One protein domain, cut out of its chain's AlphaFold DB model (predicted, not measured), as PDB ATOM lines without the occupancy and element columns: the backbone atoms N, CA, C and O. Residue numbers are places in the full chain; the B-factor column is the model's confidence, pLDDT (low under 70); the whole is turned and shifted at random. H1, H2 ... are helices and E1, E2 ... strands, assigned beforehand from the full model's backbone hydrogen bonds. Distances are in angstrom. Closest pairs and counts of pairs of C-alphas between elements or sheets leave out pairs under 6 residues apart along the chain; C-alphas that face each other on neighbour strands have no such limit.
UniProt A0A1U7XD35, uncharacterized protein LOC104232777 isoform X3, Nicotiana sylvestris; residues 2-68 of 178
ATOM      1  N   LEU A   2      76.838 110.684  36.323       57.66
ATOM      2  CA  LEU A   2      76.513 111.359  37.567       57.66
ATOM      3  C   LEU A   2      75.004 111.211  37.822       57.66
ATOM      4  O   LEU A   2      74.208 111.578  36.963       57.66
ATOM      5  N   LEU A   3      74.603 110.659  38.968       56.84
ATOM      6  CA  LEU A   3      73.197 110.396  39.296       56.84
ATOM      7  C   LEU A   3      72.795 111.127  40.580       56.84
ATOM      8  O   LEU A   3      73.549 111.145  41.554       56.84
ATOM      9  N   GLN A   4      71.609 111.740  40.584       55.22
ATOM     10  CA  GLN A   4      71.051 112.439  41.748       55.22
ATOM     11  C   GLN A   4      69.642 111.969  42.070       55.22
ATOM     12  O   GLN A   4      68.796 111.867  41.182       55.22
ATOM     13  N   GLY A   5      69.367 111.770  43.359       45.06
ATOM     14  CA  GLY A   5      68.068 111.308  43.827       45.06
ATOM     15  C   GLY A   5      66.950 112.339  43.892       45.06
ATOM     16  O   GLY A   5      65.775 111.990  44.055       45.06
ATOM     17  N   THR A   6      67.275 113.622  43.757       43.53
ATOM     18  CA  THR A   6      66.295 114.716  43.798       43.53
ATOM     19  C   THR A   6      65.394 114.758  42.567       43.53
ATOM     20  O   THR A   6      64.242 115.174  42.689       43.53
ATOM     21  N   THR A   7      65.853 114.267  41.414       45.72
ATOM     22  CA  THR A   7      65.080 114.250  40.158       45.72
ATOM     23  C   THR A   7      63.904 113.262  40.202       45.72
ATOM     24  O   THR A   7      62.891 113.471  39.546       45.72
ATOM     25  N   MET A   8      63.969 112.227  41.046       48.81
ATOM     26  CA  MET A   8      63.005 111.114  41.022       48.81
ATOM     27  C   MET A   8      61.851 111.243  42.022       48.81
ATOM     28  O   MET A   8      60.806 110.626  41.826       48.81
ATOM     29  N   LYS A   9      61.973 112.080  43.066       44.34
ATOM     30  CA  LYS A   9      60.898 112.269  44.066       44.34
ATOM     31  C   LYS A   9      59.600 112.827  43.460       44.34
ATOM     32  O   LYS A   9      58.528 112.555  43.989       44.34
ATOM     33  N   HIS A  10      59.682 113.589  42.366       44.22
ATOM     34  CA  HIS A  10      58.498 114.108  41.667       44.22
ATOM     35  C   HIS A  10      57.754 113.022  40.869       44.22
ATOM     36  O   HIS A  10      56.525 113.012  40.867       44.22
ATOM     37  N   ASN A  11      58.463 112.045  40.290       40.34
ATOM     38  CA  ASN A  11      57.846 110.955  39.520       40.34
ATOM     39  C   ASN A  11      57.151 109.895  40.394       40.34
ATOM     40  O   ASN A  11      56.244 109.209  39.926       40.34
ATOM     41  N   GLN A  12      57.509 109.794  41.679       46.00
ATOM     42  CA  GLN A  12      56.885 108.846  42.612       46.00
ATOM     43  C   GLN A  12      55.392 109.106  42.842       46.00
ATOM     44  O   GLN A  12      54.630 108.164  43.042       46.00
ATOM     45  N   ARG A  13      54.949 110.370  42.776       43.06
ATOM     46  CA  ARG A  13      53.542 110.730  43.017       43.06
ATOM     47  C   ARG A  13      52.593 110.301  41.895       43.06
ATOM     48  O   ARG A  13      51.389 110.317  42.113       43.06
ATOM     49  N   LYS A  14      53.103 109.919  40.717       48.44
ATOM     50  CA  LYS A  14      52.269 109.615  39.544       48.44
ATOM     51  C   LYS A  14      52.112 108.123  39.221       48.44
ATOM     52  O   LYS A  14      51.245 107.816  38.415       48.44
ATOM     53  N   GLN A  15      52.909 107.203  39.788       47.81
ATOM     54  CA  GLN A  15      52.944 105.811  39.285       47.81
ATOM     55  C   GLN A  15      53.049 104.667  40.315       47.81
ATOM     56  O   GLN A  15      53.191 103.522  39.903       47.81
ATOM     57  N   GLY A  16      52.999 104.902  41.630       51.12
ATOM     58  CA  GLY A  16      52.937 103.809  42.626       51.12
ATOM     59  C   GLY A  16      54.156 102.864  42.705       51.12
ATOM     60  O   GLY A  16      54.143 101.932  43.501       51.12
ATOM     61  N   ARG A  17      55.221 103.100  41.923       58.56
ATOM     62  CA  ARG A  17      56.460 102.303  41.928       58.56
ATOM     63  C   ARG A  17      57.308 102.574  43.165       58.56
ATOM     64  O   ARG A  17      57.451 103.722  43.599       58.56
ATOM     65  N   ASN A  18      57.943 101.530  43.702       75.38
ATOM     66  CA  ASN A  18      58.915 101.720  44.776       75.38
ATOM     67  C   ASN A  18      60.216 102.355  44.231       75.38
ATOM     68  O   ASN A  18      60.480 102.412  43.025       75.38
ATOM     69  N   MET A  19      61.045 102.899  45.126       78.06
ATOM     70  CA  MET A  19      62.227 103.680  44.730       78.06
ATOM     71  C   MET A  19      63.237 102.862  43.906       78.06
ATOM     72  O   MET A  19      63.851 103.406  42.993       78.06
ATOM     73  N   ARG A  20      63.390 101.558  44.183       84.38
ATOM     74  CA  ARG A  20      64.307 100.685  43.434       84.38
ATOM     75  C   ARG A  20      63.804 100.456  42.012       84.38
ATOM     76  O   ARG A  20      64.577 100.645  41.088       84.38
ATOM     77  N   GLU A  21      62.526 100.133  41.832       87.12
ATOM     78  CA  GLU A  21      61.914  99.941  40.504       87.12
ATOM     79  C   GLU A  21      61.999 101.193  39.636       87.12
ATOM     80  O   GLU A  21      62.235 101.114  38.431       87.12
ATOM     81  N   THR A  22      61.828 102.363  40.256       87.12
ATOM     82  CA  THR A  22      61.956 103.640  39.549       87.12
ATOM     83  C   THR A  22      63.390 103.804  39.037       87.12
ATOM     84  O   THR A  22      63.594 104.093  37.859       87.12
ATOM     85  N   TRP A  23      64.389 103.553  39.893       90.00
ATOM     86  CA  TRP A  23      65.799 103.594  39.504       90.00
ATOM     87  C   TRP A  23      66.167 102.551  38.457       90.00
ATOM     88  O   TRP A  23      66.828 102.904  37.489       90.00
ATOM     89  N   SER A  24      65.720 101.305  38.612       92.00
ATOM     90  CA  SER A  24      65.969 100.239  37.640       92.00
ATOM     91  C   SER A  24      65.410 100.595  36.267       92.00
ATOM     92  O   SER A  24      66.113 100.458  35.275       92.00
ATOM     93  N   TRP A  25      64.186 101.126  36.202       92.62
ATOM     94  CA  TRP A  25      63.608 101.579  34.939       92.62
ATOM     95  C   TRP A  25      64.442 102.691  34.298       92.62
ATOM     96  O   TRP A  25      64.796 102.592  33.129       92.62
ATOM     97  N   PHE A  26      64.800 103.729  35.058       90.31
ATOM     98  CA  PHE A  26      65.595 104.838  34.524       90.31
ATOM     99  C   PHE A  26      66.965 104.364  34.021       90.31
ATOM    100  O   PHE A  26      67.373 104.704  32.917       90.31
ATOM    101  N   LEU A  27      67.653 103.550  34.820       92.75
ATOM    102  CA  LEU A  27      68.972 103.014  34.504       92.75
ATOM    103  C   LEU A  27      68.956 102.070  33.299       92.75
ATOM    104  O   LEU A  27      69.908 102.087  32.527       92.75
ATOM    105  N   ALA A  28      67.889 101.287  33.119       93.50
ATOM    106  CA  ALA A  28      67.733 100.416  31.958       93.50
ATOM    107  C   ALA A  28      67.586 101.227  30.662       93.50
ATOM    108  O   ALA A  28      68.333 100.987  29.718       93.50
ATOM    109  N   ASN A  29      66.699 102.233  30.647       93.44
ATOM    110  CA  ASN A  29      66.550 103.124  29.487       93.44
ATOM    111  C   ASN A  29      67.861 103.859  29.195       93.44
ATOM    112  O   ASN A  29      68.328 103.881  28.068       93.44
ATOM    113  N   LEU A  30      68.516 104.376  30.233       91.88
ATOM    114  CA  LEU A  30      69.778 105.089  30.080       91.88
ATOM    115  C   LEU A  30      70.914 104.201  29.557       91.88
ATOM    116  O   LEU A  30      71.753 104.665  28.791       91.88
ATOM    117  N   GLY A  31      70.959 102.936  29.980       92.88
ATOM    118  CA  GLY A  31      71.903 101.952  29.455       92.88
ATOM    119  C   GLY A  31      71.654 101.648  27.981       92.88
ATOM    120  O   GLY A  31      72.614 101.560  27.223       92.88
ATOM    121  N   GLN A  32      70.385 101.545  27.580       94.00
ATOM    122  CA  GLN A  32      69.982 101.341  26.191       94.00
ATOM    123  C   GLN A  32      70.322 102.555  25.315       94.00
ATOM    124  O   GLN A  32      70.982 102.391  24.295       94.00
ATOM    125  N   ASP A  33      69.940 103.761  25.739       93.25
ATOM    126  CA  ASP A  33      70.148 105.006  24.985       93.25
ATOM    127  C   ASP A  33      71.634 105.328  24.764       93.25
ATOM    128  O   ASP A  33      72.001 105.984  23.793       93.25
ATOM    129  N   LEU A  34      72.494 104.890  25.686       90.69
ATOM    130  CA  LEU A  34      73.944 105.077  25.612       90.69
ATOM    131  C   LEU A  34      74.690 103.834  25.116       90.69
ATOM    132  O   LEU A  34      75.919 103.812  25.180       90.69
ATOM    133  N   GLU A  35      73.959 102.804  24.683       93.75
ATOM    134  CA  GLU A  35      74.498 101.547  24.153       93.75
ATOM    135  C   GLU A  35      75.554 100.907  25.081       93.75
ATOM    136  O   GLU A  35      76.598 100.394  24.657       93.75
ATOM    137  N   ILE A  36      75.294 100.940  26.393       90.94
ATOM    138  CA  ILE A  36      76.201 100.407  27.416       90.94
ATOM    139  C   ILE A  36      76.092  98.881  27.439       90.94
ATOM    140  O   ILE A  36      75.411  98.290  28.273       90.94
ATOM    141  N   ASN A  37      76.833  98.241  26.540       87.88
ATOM    142  CA  ASN A  37      76.947  96.783  26.466       87.88
ATOM    143  C   ASN A  37      77.989  96.221  27.450       87.88
ATOM    144  O   ASN A  37      77.982  95.036  27.776       87.88
ATOM    145  N   ASN A  38      78.896  97.071  27.943       88.19
ATOM    146  CA  ASN A  38      79.937  96.707  28.899       88.19
ATOM    147  C   ASN A  38      80.127  97.812  29.951       88.19
ATOM    148  O   ASN A  38      80.496  98.942  29.634       88.19
ATOM    149  N   SER A  39      79.929  97.466  31.224       89.75
ATOM    150  CA  SER A  39      80.032  98.402  32.347       89.75
ATOM    151  C   SER A  39      81.431  98.526  32.972       89.75
ATOM    152  O   SER A  39      81.610  99.365  33.850       89.75
ATOM    153  N   HIS A  40      82.443  97.774  32.516       88.69
ATOM    154  CA  HIS A  40      83.800  97.795  33.096       88.69
ATOM    155  C   HIS A  40      84.470  99.177  33.089       88.69
ATOM    156  O   HIS A  40      85.271  99.476  33.969       88.69
ATOM    157  N   HIS A  41      84.142 100.029  32.119       87.31
ATOM    158  CA  HIS A  41      84.737 101.363  31.979       87.31
ATOM    159  C   HIS A  41      83.816 102.488  32.465       87.31
ATOM    160  O   HIS A  41      84.085 103.666  32.234       87.31
ATOM    161  N   ILE A  42      82.726 102.135  33.151       89.75
ATOM    162  CA  ILE A  42      81.735 103.085  33.644       89.75
ATOM    163  C   ILE A  42      81.930 103.290  35.144       89.75
ATOM    164  O   ILE A  42      82.009 102.335  35.913       89.75
ATOM    165  N   ALA A  43      81.943 104.553  35.571       90.06
ATOM    166  CA  ALA A  43      81.746 104.915  36.971       90.06
ATOM    167  C   ALA A  43      80.420 105.650  37.157       90.06
ATOM    168  O   ALA A  43      80.120 106.598  36.425       90.06
ATOM    169  N   PHE A  44      79.659 105.261  38.173       89.88
ATOM    170  CA  PHE A  44      78.504 105.994  38.676       89.88
ATOM    171  C   PHE A  44      78.905 106.794  39.908       89.88
ATOM    172  O   PHE A  44      79.437 106.226  40.853       89.88
ATOM    173  N   ILE A  45      78.625 108.096  39.927       89.00
ATOM    174  CA  ILE A  45      78.780 108.925  41.128       89.00
ATOM    175  C   ILE A  45      77.395 109.304  41.627       89.00
ATOM    176  O   ILE A  45      76.621 109.900  40.875       89.00
ATOM    177  N   SER A  46      77.083 108.987  42.883       86.88
ATOM    178  CA  SER A  46      75.761 109.258  43.449       86.88
ATOM    179  C   SER A  46      75.790 109.810  44.873       86.88
ATOM    180  O   SER A  46      76.801 109.769  45.575       86.88
ATOM    181  N   ASP A  47      74.647 110.340  45.302       80.69
ATOM    182  CA  ASP A  47      74.352 110.733  46.684       80.69
ATOM    183  C   ASP A  47      73.900 109.549  47.568       80.69
ATOM    184  O   ASP A  47      73.503 109.757  48.714       80.69
ATOM    185  N   ARG A  48      73.976 108.308  47.054       77.81
ATOM    186  CA  ARG A  48      73.518 107.071  47.706       77.81
ATOM    187  C   ARG A  48      72.036 107.068  48.109       77.81
ATOM    188  O   ARG A  48      71.675 106.508  49.147       77.81
ATOM    189  N   GLN A  49      71.144 107.639  47.300       77.31
ATOM    190  CA  GLN A  49      69.710 107.507  47.567       77.31
ATOM    191  C   GLN A  49      69.271 106.027  47.670       77.31
ATOM    192  O   GLN A  49      69.761 105.151  46.951       77.31
ATOM    193  N   LYS A  50      68.318 105.743  48.569       80.19
ATOM    194  CA  LYS A  50      67.759 104.399  48.792       80.19
ATOM    195  C   LYS A  50      67.346 103.748  47.463       80.19
ATOM    196  O   LYS A  50      66.645 104.362  46.672       80.19
ATOM    197  N   GLY A  51      67.763 102.506  47.229       83.50
ATOM    198  CA  GLY A  51      67.417 101.735  46.026       83.50
ATOM    199  C   GLY A  51      68.325 101.957  44.808       83.50
ATOM    200  O   GLY A  51      68.428 101.043  43.998       83.50
ATOM    201  N   LEU A  52      69.044 103.085  44.710       87.75
ATOM    202  CA  LEU A  52      69.911 103.381  43.562       87.75
ATOM    203  C   LEU A  52      71.096 102.415  43.460       87.75
ATOM    204  O   LEU A  52      71.336 101.840  42.408       87.75
ATOM    205  N   ILE A  53      71.819 102.203  44.562       87.44
ATOM    206  CA  ILE A  53      73.016 101.341  44.573       87.44
ATOM    207  C   ILE A  53      72.659  99.905  44.192       87.44
ATOM    208  O   ILE A  53      73.385  99.270  43.436       87.44
ATOM    209  N   ALA A  54      71.525  99.409  44.695       89.31
ATOM    210  CA  ALA A  54      71.024  98.089  44.335       89.31
ATOM    211  C   ALA A  54      70.711  98.020  42.835       89.31
ATOM    212  O   ALA A  54      71.198  97.122  42.164       89.31
ATOM    213  N   ALA A  55      69.987  99.007  42.297       92.44
ATOM    214  CA  ALA A  55      69.655  99.049  40.876       92.44
ATOM    215  C   ALA A  55      70.899  99.146  39.969       92.44
ATOM    216  O   ALA A  55      70.965  98.451  38.961       92.44
ATOM    217  N   VAL A  56      71.906  99.949  40.343       91.75
ATOM    218  CA  VAL A  56      73.187 100.030  39.614       91.75
ATOM    219  C   VAL A  56      73.917  98.695  39.649       91.75
ATOM    220  O   VAL A  56      74.392  98.250  38.615       91.75
ATOM    221  N   ARG A  57      73.991  98.038  40.811       91.25
ATOM    222  CA  ARG A  57      74.651  96.733  40.939       91.25
ATOM    223  C   ARG A  57      73.979  95.665  40.075       91.25
ATOM    224  O   ARG A  57      74.679  94.841  39.502       91.25
ATOM    225  N   ASP A  58      72.652  95.681  39.999       93.25
ATOM    226  CA  ASP A  58      71.896  94.671  39.258       93.25
ATOM    227  C   ASP A  58      72.009  94.876  37.732       93.25
ATOM    228  O   ASP A  58      72.109  93.901  36.995       93.25
ATOM    229  N   LEU A  59      72.022  96.129  37.254       93.44
ATOM    230  CA  LEU A  59      72.059  96.455  35.816       93.44
ATOM    231  C   LEU A  59      73.475  96.657  35.257       93.44
ATOM    232  O   LEU A  59      73.729  96.388  34.087       93.44
ATOM    233  N   PHE A  60      74.408  97.129  36.083       94.25
ATOM    234  CA  PHE A  60      75.783  97.460  35.704       94.25
ATOM    235  C   PHE A  60      76.781  96.865  36.712       94.25
ATOM    236  O   PHE A  60      77.508  97.607  37.377       94.25
ATOM    237  N   PRO A  61      76.854  95.527  36.841       92.81
ATOM    238  CA  PRO A  61      77.603  94.859  37.912       92.81
ATOM    239  C   PRO A  61      79.108  95.155  37.905       92.81
ATOM    240  O   PRO A  61      79.752  95.101  38.952       92.81
ATOM    241  N   ASN A  62      79.675  95.494  36.743       92.12
ATOM    242  CA  ASN A  62      81.101  95.785  36.607       92.12
ATOM    243  C   ASN A  62      81.443  97.267  36.801       92.12
ATOM    244  O   ASN A  62      82.630  97.593  36.931       92.12
ATOM    245  N   ALA A  63      80.433  98.144  36.838       91.88
ATOM    246  CA  ALA A  63      80.642  99.573  36.994       91.88
ATOM    247  C   ALA A  63      81.208  99.903  38.375       91.88
ATOM    248  O   ALA A  63      80.822  99.343  39.403       91.88
ATOM    249  N   GLU A  64      82.111 100.874  38.410       90.62
ATOM    250  CA  GLU A  64      82.566 101.449  39.664       90.62
ATOM    251  C   GLU A  64      81.463 102.336  40.250       90.62
ATOM    252  O   GLU A  64      80.872 103.158  39.549       90.62
ATOM    253  N   HIS A  65      81.187 102.208  41.545       89.88
ATOM    254  CA  HIS A  65      80.266 103.101  42.237       89.88
ATOM    255  C   HIS A  65      81.031 104.003  43.202       89.88
ATOM    256  O   HIS A  65      81.686 103.529  44.131       89.88
ATOM    257  N   ARG A  66      80.891 105.315  43.017       91.19
ATOM    258  CA  ARG A  66      81.523 106.350  43.828       91.19
ATOM    259  C   ARG A  66      80.471 107.164  44.572       91.19
ATOM    260  O   ARG A  66      79.425 107.531  44.037       91.19
ATOM    261  N   ASN A  67      80.762 107.486  45.818       89.25
ATOM    262  CA  ASN A  67      79.966 108.392  46.620       89.25
ATOM    263  C   ASN A  67      80.404 109.818  46.314       89.25
ATOM    264  O   ASN A  67      81.591 110.140  46.309       89.25
ATOM    265  N   CYS A  68      79.436 110.702  46.104       90.00
ATOM    266  CA  CYS A  68      79.730 112.112  45.955       90.00
ATOM    267  C   CYS A  68      80.290 112.671  47.273       90.00
ATOM    268  O   CYS A  68      79.569 112.765  48.272       90.00
TER     269      CYS A  68
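What this domain is: This is residues 2 to 68 of the 178 residues of the protein "uncharacterized protein LOC104232777 isoform X3" of Nicotiana sylvestris (UniProt A0A1U7XD35). A small sheet of two short parallel strands, E1 and E2, forms one end of this domain, and the helices H2 and H3 cross steeply on each other to make its core. The short helix H1 lies at the far end, and residues 2 to 11 run out to it from beside E1, where residues 2 to 3 pair with E1. The 67 residues printed, with three named helices and two named strands in the order H1 H2 E1 H3 E2, are mixed, helices and strands. The whole is compact, with a radius of gyration of the C-alphas of 11.6 A and spans of 34 by 24 by 16 A.

How they stand to each other: E1, residues 43 to 46, and E2, residues 64 to 67, are parallel neighbours at 24 degrees, with N 44 and O 64 at 2.8 A and N 66 and O 44 at 2.8 A, within hydrogen-bond range. With H3, residues 52 to 59, they form a strand-helix-strand unit, two parallel neighbour strands with a helix between them along the chain, whose crossover is right-handed. The closest C-alphas of H3 and E2, those of Ile 53 and His 65, are 7.8 A apart. H3 touches H2, residues 19 to 33, with the C-alphas of Ala 55 and Ser 24 closest at 5.0 A. Their tilt is steep, 48 degrees, the same way. H1, residues 12 to 15, and H2 are close but not clearly touching, the C-alphas of Gln 12 and Met 19 closest at 7.7 A. In H2 and H3 every O i to N i+4 pair is within hydrogen-bond range; H1 is too short for such a pair.

Where its parts are: E1 is 9.8 A long and E2 10.2 A, its last C-alpha, 67, at (79.966, 108.392, 46.620). H2 is 21.3 A long, from C-alpha 19 at (62.227, 103.680, 44.730), and H3 10.6 A. H1 begins with C-alpha 12 at (56.885, 108.846, 42.612).

The domain as a whole: The C-alphas farthest apart, those of Arg 13 and His 41, are 34.4 A apart. The printed part has no cut and no long link. The model's confidence is low, under 70, at residues 2 to 17.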